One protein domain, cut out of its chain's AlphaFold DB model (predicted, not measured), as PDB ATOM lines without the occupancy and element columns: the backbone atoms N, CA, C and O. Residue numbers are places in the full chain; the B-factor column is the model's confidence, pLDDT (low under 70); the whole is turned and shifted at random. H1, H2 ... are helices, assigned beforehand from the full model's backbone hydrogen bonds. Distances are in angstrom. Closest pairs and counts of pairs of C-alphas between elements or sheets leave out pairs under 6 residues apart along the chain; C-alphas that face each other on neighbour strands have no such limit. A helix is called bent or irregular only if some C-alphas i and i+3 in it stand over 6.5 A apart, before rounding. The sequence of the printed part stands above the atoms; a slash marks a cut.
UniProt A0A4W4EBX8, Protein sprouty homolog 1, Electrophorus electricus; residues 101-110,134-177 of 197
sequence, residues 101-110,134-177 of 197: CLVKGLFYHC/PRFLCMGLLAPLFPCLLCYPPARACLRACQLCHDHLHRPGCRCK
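Overview. This is residues 101 to 110 and 134 to 177 of the 197 residues of the protein "Protein sprouty homolog 1" of Electrophorus electricus (UniProt A0A4W4EBX8). One long helix, H3, runs out from a small, loose head of two short helices, H1 and H2, and makes most of the length of the shape. H2 meets the near end of H3 at a corner, about perpendicular to it, and H1 is near H2 at a steep tilt, its C-alphas apart from those of H3; at the far end of H3 a tail without a named element, residues 171 to 177, turns off. Residues 152 to 177, of which 152 to 170 belong to H3, stick out from the head. The printed part has 54 residues with three named helices, in the order H1, H2, H3, and no named strand; the class is all helix. The whole is extended, with a radius of gyration of the C-alphas of 17.1 A and spans of 48 by 21 by 19 A.

Along the chain. H3 comprises residues 148 to 170 and measures 31.6 A from its first C-alpha at (-26.954, 201.299, 12.530) to its last at (-1.932, 183.176, 5.859). It is irregular, but only just: C-alphas 150 and 153 are 6.50 A apart. H2 comprises residues 134 to 142, with 12.2 A from first to last C-alpha. H1 comprises residues 101 to 110, with 14.2 A from first to last C-alpha, and begins with C-alpha 101 at (-30.793, 191.449, 16.952).

Arrangement. H3 and H2 are close but not clearly touching; their closest C-alphas, those of Leu 149 and Leu 142, are 7.8 A apart. Their lines stand about perpendicular, but only just, at 72 degrees. A tight link of 5 residues joins H2 to H3. H2 and H1 are also close but not clearly touching, and their closest C-alphas, those of Met 139 and Val 103, are 7.7 A apart. These two run opposite ways at a steep tilt of 47 degrees. H1 and H3 are apart. In H1 and H2 every O i to N i+4 pair is within hydrogen-bond range; in H3 16 of 19 are.

Size, cuts and confidence. The two C-alphas farthest apart, those of His 109 and Cys 176, are 49.2 A from each other. Residues 111 to 133 are not printed, and C-alphas 110 and 134 are 11.4 A apart across this cut, which lies between H1 and H2. The mean pLDDT of the printed part is 71.1. Confidence is under 70 at 19 residues, among them residues 106 to 110 and residues 167 to 173.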
ATOM      1  N   CYS A 101     -30.031 192.204  15.957       69.44
ATOM      2  CA  CYS A 101     -30.793 191.449  16.952       69.44
ATOM      3  C   CYS A 101     -32.278 191.858  17.010       69.44
ATOM      4  O   CYS A 101     -33.139 190.984  17.087       69.44
ATOM      5  N   LEU A 102     -32.592 193.154  16.888       70.31
ATOM      6  CA  LEU A 102     -33.972 193.659  16.886       70.31
ATOM      7  C   LEU A 102     -34.721 193.220  15.631       70.31
ATOM      8  O   LEU A 102     -35.893 192.858  15.694       70.31
ATOM      9  N   VAL A 103     -34.027 193.188  14.495       72.56
ATOM     10  CA  VAL A 103     -34.623 192.748  13.237       72.56
ATOM     11  C   VAL A 103     -34.840 191.237  13.214       72.56
ATOM     12  O   VAL A 103     -35.910 190.790  12.808       72.56
ATOM     13  N   LYS A 104     -33.883 190.440  13.712       74.12
ATOM     14  CA  LYS A 104     -34.081 188.995  13.932       74.12
ATOM     15  C   LYS A 104     -35.283 188.733  14.848       74.12
ATOM     16  O   LYS A 104     -36.092 187.866  14.533       74.12
ATOM     17  N   GLY A 105     -35.433 189.514  15.921       70.38
ATOM     18  CA  GLY A 105     -36.588 189.448  16.822       70.38
ATOM     19  C   GLY A 105     -37.909 189.817  16.141       70.38
ATOM     20  O   GLY A 105     -38.899 189.107  16.300       70.38
ATOM     21  N   LEU A 106     -37.925 190.870  15.318       69.69
ATOM     22  CA  LEU A 106     -39.116 191.259  14.562       69.69
ATOM     23  C   LEU A 106     -39.509 190.187  13.541       69.69
ATOM     24  O   LEU A 106     -40.679 189.831  13.455       69.69
ATOM     25  N   PHE A 107     -38.547 189.624  12.808       69.75
ATOM     26  CA  PHE A 107     -38.822 188.521  11.887       69.75
ATOM     27  C   PHE A 107     -39.315 187.265  12.611       69.75
ATOM     28  O   PHE A 107     -40.186 186.581  12.079       69.75
ATOM     29  N   TYR A 108     -38.822 186.991  13.821       67.75
ATOM     30  CA  TYR A 108     -39.298 185.888  14.655       67.75
ATOM     31  C   TYR A 108     -40.767 186.078  15.063       67.75
ATOM     32  O   TYR A 108     -41.582 185.178  14.874       67.75
ATOM     33  N   HIS A 109     -41.145 187.280  15.506       67.56
ATOM     34  CA  HIS A 109     -42.531 187.588  15.877       67.56
ATOM     35  C   HIS A 109     -43.479 187.731  14.680       67.56
ATOM     36  O   HIS A 109     -44.636 187.339  14.772       67.56
ATOM     37  N   CYS A 110     -43.008 188.236  13.539       58.19
ATOM     38  CA  CYS A 110     -43.811 188.291  12.318       58.19
ATOM     39  C   CYS A 110     -43.998 186.909  11.674       58.19
ATOM     40  O   CYS A 110     -44.979 186.711  10.971       58.19
ATOM     41  N   PRO A 134     -41.243 191.932   0.630       67.38
ATOM     42  CA  PRO A 134     -41.668 192.429   1.943       67.38
ATOM     43  C   PRO A 134     -40.540 192.393   2.983       67.38
ATOM     44  O   PRO A 134     -40.506 193.234   3.876       67.38
ATOM     45  N   ARG A 135     -39.568 191.477   2.847       70.75
ATOM     46  CA  ARG A 135     -38.391 191.419   3.728       70.75
ATOM     47  C   ARG A 135     -37.466 192.608   3.515       70.75
ATOM     48  O   ARG A 135     -37.079 193.253   4.484       70.75
ATOM     49  N   PHE A 136     -37.149 192.926   2.260       71.06
ATOM     50  CA  PHE A 136     -36.334 194.096   1.925       71.06
ATOM     51  C   PHE A 136     -37.064 195.412   2.221       71.06
ATOM     52  O   PHE A 136     -36.429 196.358   2.675       71.06
ATOM     53  N   LEU A 137     -38.387 195.460   2.037       72.81
ATOM     54  CA  LEU A 137     -39.207 196.622   2.383       72.81
ATOM     55  C   LEU A 137     -39.246 196.856   3.901       72.81
ATOM     56  O   LEU A 137     -39.016 197.973   4.344       72.81
ATOM     57  N   CYS A 138     -39.457 195.808   4.705       70.50
ATOM     58  CA  CYS A 138     -39.422 195.888   6.169       70.50
ATOM     59  C   CYS A 138     -38.038 196.332   6.676       70.50
ATOM     60  O   CYS A 138     -37.932 197.268   7.465       70.50
ATOM     61  N   MET A 139     -36.963 195.747   6.136       72.12
ATOM     62  CA  MET A 139     -35.585 196.180   6.409       72.12
ATOM     63  C   MET A 139     -35.341 197.649   6.029       72.12
ATOM     64  O   MET A 139     -34.697 198.384   6.774       72.12
ATOM     65  N   GLY A 140     -35.866 198.086   4.880       72.06
ATOM     66  CA  GLY A 140     -35.751 199.461   4.398       72.06
ATOM     67  C   GLY A 140     -36.547 200.470   5.230       72.06
ATOM     68  O   GLY A 140     -36.074 201.582   5.439       72.06
ATOM     69  N   LEU A 141     -37.710 200.080   5.757       75.38
ATOM     70  CA  LEU A 141     -38.534 200.910   6.647       75.38
ATOM     71  C   LEU A 141     -37.912 201.073   8.040       75.38
ATOM     72  O   LEU A 141     -38.086 202.113   8.672       75.38
ATOM     73  N   LEU A 142     -37.159 200.077   8.510       69.94
ATOM     74  CA  LEU A 142     -36.444 200.134   9.791       69.94
ATOM     75  C   LEU A 142     -35.106 200.882   9.700       69.94
ATOM     76  O   LEU A 142     -34.616 201.372  10.714       69.94
ATOM     77  N   ALA A 143     -34.528 201.015   8.504       76.06
ATOM     78  CA  ALA A 143     -33.269 201.720   8.268       76.06
ATOM     79  C   ALA A 143     -33.228 203.197   8.741       76.06
ATOM     80  O   ALA A 143     -32.210 203.582   9.315       76.06
ATOM     81  N   PRO A 144     -34.271 204.036   8.557       71.88
ATOM     82  CA  PRO A 144     -34.282 205.398   9.102       71.88
ATOM     83  C   PRO A 144     -34.484 205.449  10.625       71.88
ATOM     84  O   PRO A 144     -34.030 206.394  11.262       71.88
ATOM     85  N   LEU A 145     -35.141 204.441  11.213       69.31
ATOM     86  CA  LEU A 145     -35.353 204.336  12.665       69.31
ATOM     87  C   LEU A 145     -34.097 203.840  13.393       69.31
ATOM     88  O   LEU A 145     -33.841 204.214  14.534       69.31
ATOM     89  N   PHE A 146     -33.297 203.023  12.709       71.31
ATOM     90  CA  PHE A 146     -32.060 202.445  13.215       71.31
ATOM     91  C   PHE A 146     -30.956 202.619  12.161       71.31
ATOM     92  O   PHE A 146     -30.672 201.686  11.405       71.31
ATOM     93  N   PRO A 147     -30.289 203.789  12.098       70.88
ATOM     94  CA  PRO A 147     -29.244 204.064  11.102       70.88
ATOM     95  C   PRO A 147     -28.050 203.092  11.190       70.88
ATOM     96  O   PRO A 147     -27.298 202.923  10.231       70.88
ATOM     97  N   CYS A 148     -27.903 202.391  12.316       71.94
ATOM     98  CA  CYS A 148     -26.954 201.299  12.530       71.94
ATOM     99  C   CYS A 148     -27.260 200.021  11.710       71.94
ATOM    100  O   CYS A 148     -26.369 199.202  11.491       71.94
ATOM    101  N   LEU A 149     -28.472 199.854  11.168       68.94
ATOM    102  CA  LEU A 149     -28.785 198.758  10.239       68.94
ATOM    103  C   LEU A 149     -28.136 198.964   8.870       68.94
ATOM    104  O   LEU A 149     -27.758 197.995   8.210       68.94
ATOM    105  N   LEU A 150     -27.954 200.219   8.449       69.12
ATOM    106  CA  LEU A 150     -27.290 200.550   7.187       69.12
ATOM    107  C   LEU A 150     -25.791 200.253   7.233       69.12
ATOM    108  O   LEU A 150     -25.195 199.972   6.193       69.12
ATOM    109  N   CYS A 151     -25.179 200.257   8.421       74.50
ATOM    110  CA  CYS A 151     -23.775 199.892   8.571       74.50
ATOM    111  C   CYS A 151     -23.544 198.373   8.707       74.50
ATOM    112  O   CYS A 151     -22.413 197.929   8.512       74.50
ATOM    113  N   TYR A 152     -24.586 197.551   8.896       76.38
ATOM    114  CA  TYR A 152     -24.485 196.082   8.873       76.38
ATOM    115  C   TYR A 152     -23.983 195.502   7.537       76.38
ATOM    116  O   TYR A 152     -23.008 194.745   7.564       76.38
ATOM    117  N   PRO A 153     -24.570 195.820   6.361       76.56
ATOM    118  CA  PRO A 153     -24.085 195.294   5.087       76.56
ATOM    119  C   PRO A 153     -22.625 195.663   4.763       76.56
ATOM    120  O   PRO A 153     -21.866 194.739   4.450       76.56
ATOM    121  N   PRO A 154     -22.172 196.934   4.863       75.44
ATOM    122  CA  PRO A 154     -20.781 197.276   4.587       75.44
ATOM    123  C   PRO A 154     -19.834 196.696   5.639       75.44
ATOM    124  O   PRO A 154     -18.761 196.222   5.272       75.44
ATOM    125  N   ALA A 155     -20.222 196.639   6.916       74.50
ATOM    126  CA  ALA A 155     -19.390 196.023   7.945       74.50
ATOM    127  C   ALA A 155     -19.261 194.503   7.738       74.50
ATOM    128  O   ALA A 155     -18.158 193.962   7.820       74.50
ATOM    129  N   ARG A 156     -20.343 193.803   7.363       76.12
ATOM    130  CA  ARG A 156     -20.310 192.365   7.039       76.12
ATOM    131  C   ARG A 156     -19.498 192.083   5.771       76.12
ATOM    132  O   ARG A 156     -18.791 191.076   5.711       76.12
ATOM    133  N   ALA A 157     -19.568 192.965   4.774       76.56
ATOM    134  CA  ALA A 157     -18.728 192.897   3.580       76.56
ATOM    135  C   ALA A 157     -17.246 193.139   3.910       76.56
ATOM    136  O   ALA A 157     -16.394 192.383   3.450       76.56
ATOM    137  N   CYS A 158     -16.948 194.132   4.753       76.75
ATOM    138  CA  CYS A 158     -15.601 194.429   5.235       76.75
ATOM    139  C   CYS A 158     -15.010 193.237   5.994       76.75
ATOM    140  O   CYS A 158     -13.900 192.811   5.683       76.75
ATOM    141  N   LEU A 159     -15.783 192.615   6.895       73.50
ATOM    142  CA  LEU A 159     -15.361 191.385   7.558       73.50
ATOM    143  C   LEU A 159     -15.007 190.322   6.522       73.50
ATOM    144  O   LEU A 159     -13.867 189.874   6.533       73.50
ATOM    145  N   ARG A 160     -15.909 189.987   5.585       76.25
ATOM    146  CA  ARG A 160     -15.663 189.010   4.499       76.25
ATOM    147  C   ARG A 160     -14.436 189.340   3.646       76.25
ATOM    148  O   ARG A 160     -13.696 188.432   3.283       76.25
ATOM    149  N   ALA A 161     -14.188 190.610   3.348       74.69
ATOM    150  CA  ALA A 161     -12.986 191.034   2.637       74.69
ATOM    151  C   ALA A 161     -11.727 190.763   3.473       74.69
ATOM    152  O   ALA A 161     -10.802 190.115   2.988       74.69
ATOM    153  N   CYS A 162     -11.722 191.151   4.750       72.38
ATOM    154  CA  CYS A 162     -10.645 190.831   5.686       72.38
ATOM    155  C   CYS A 162     -10.449 189.316   5.834       72.38
ATOM    156  O   CYS A 162      -9.310 188.857   5.905       72.38
ATOM    157  N   GLN A 163     -11.537 188.538   5.812       72.25
ATOM    158  CA  GLN A 163     -11.506 187.077   5.845       72.25
ATOM    159  C   GLN A 163     -10.739 186.521   4.641       72.25
ATOM    160  O   GLN A 163      -9.784 185.760   4.789       72.25
ATOM    161  N   LEU A 164     -11.113 186.979   3.445       69.81
ATOM    162  CA  LEU A 164     -10.490 186.589   2.186       69.81
ATOM    163  C   LEU A 164      -9.030 187.039   2.098       69.81
ATOM    164  O   LEU A 164      -8.193 186.277   1.620       69.81
ATOM    165  N   CYS A 165      -8.704 188.243   2.566       73.38
ATOM    166  CA  CYS A 165      -7.335 188.751   2.610       73.38
ATOM    167  C   CYS A 165      -6.475 187.964   3.605       73.38
ATOM    168  O   CYS A 165      -5.341 187.610   3.285       73.38
ATOM    169  N   HIS A 166      -7.012 187.631   4.781       70.12
ATOM    170  CA  HIS A 166      -6.319 186.794   5.754       70.12
ATOM    171  C   HIS A 166      -6.074 185.392   5.196       70.12
ATOM    172  O   HIS A 166      -4.949 184.902   5.264       70.12
ATOM    173  N   ASP A 167      -7.076 184.788   4.562       68.12
ATOM    174  CA  ASP A 167      -6.924 183.525   3.840       68.12
ATOM    175  C   ASP A 167      -5.905 183.631   2.708       68.12
ATOM    176  O   ASP A 167      -5.154 182.692   2.453       68.12
ATOM    177  N   HIS A 168      -5.842 184.770   2.026       66.81
ATOM    178  CA  HIS A 168      -4.880 184.992   0.958       66.81
ATOM    179  C   HIS A 168      -3.438 185.059   1.482       66.81
ATOM    180  O   HIS A 168      -2.534 184.488   0.870       66.81
ATOM    181  N   LEU A 169      -3.228 185.731   2.617       66.75
ATOM    182  CA  LEU A 169      -1.907 185.974   3.199       66.75
ATOM    183  C   LEU A 169      -1.413 184.805   4.067       66.75
ATOM    184  O   LEU A 169      -0.254 184.410   3.958       66.75
ATOM    185  N   HIS A 170      -2.285 184.210   4.883       60.50
ATOM    186  CA  HIS A 170      -1.932 183.176   5.859       60.50
ATOM    187  C   HIS A 170      -2.231 181.744   5.408       60.50
ATOM    188  O   HIS A 170      -1.884 180.810   6.138       60.50
ATOM    189  N   ARG A 171      -2.816 181.508   4.218       62.91
ATOM    190  CA  ARG A 171      -2.958 180.127   3.729       62.91
ATOM    191  C   ARG A 171      -1.588 179.465   3.526       62.91
ATOM    192  O   ARG A 171      -0.793 179.935   2.696       62.91
ATOM    193  N   PRO A 172      -1.359 178.301   4.162       60.78
ATOM    194  CA  PRO A 172      -0.138 177.526   3.970       60.78
ATOM    195  C   PRO A 172      -0.113 176.741   2.640       60.78
ATOM    196  O   PRO A 172       0.950 176.271   2.239       60.78
ATOM    197  N   GLY A 173      -1.246 176.594   1.938       69.31
ATOM    198  CA  GLY A 173      -1.352 175.799   0.706       69.31
ATOM    199  C   GLY A 173      -1.037 176.526  -0.614       69.31
ATOM    200  O   GLY A 173      -1.134 177.750  -0.710       69.31
ATOM    201  N   CYS A 174      -0.688 175.766  -1.661       72.94
ATOM    202  CA  CYS A 174      -0.461 176.270  -3.028       72.94
ATOM    203  C   CYS A 174      -1.785 176.567  -3.765       72.94
ATOM    204  O   CYS A 174      -2.757 175.826  -3.646       72.94
ATOM    205  N   ARG A 175      -1.804 177.650  -4.562       72.06
ATOM    206  CA  ARG A 175      -2.935 178.085  -5.415       72.06
ATOM    207  C   ARG A 175      -2.618 178.096  -6.920       72.06
ATOM    208  O   ARG A 175      -3.403 178.600  -7.717       72.06
ATOM    209  N   CYS A 176      -1.462 177.579  -7.330       75.50
ATOM    210  CA  CYS A 176      -1.078 177.552  -8.738       75.50
ATOM    211  C   CYS A 176      -1.980 176.585  -9.520       75.50
ATOM    212  O   CYS A 176      -2.034 175.403  -9.188       75.50
ATOM    213  N   LYS A 177      -2.652 177.085 -10.567       72.38
ATOM    214  CA  LYS A 177      -3.557 176.289 -11.415       72.38
ATOM    215  C   LYS A 177      -2.817 175.229 -12.252       72.38
ATOM    216  O   LYS A 177      -3.284 174.104 -12.304       72.38
TER     217      LYS A 177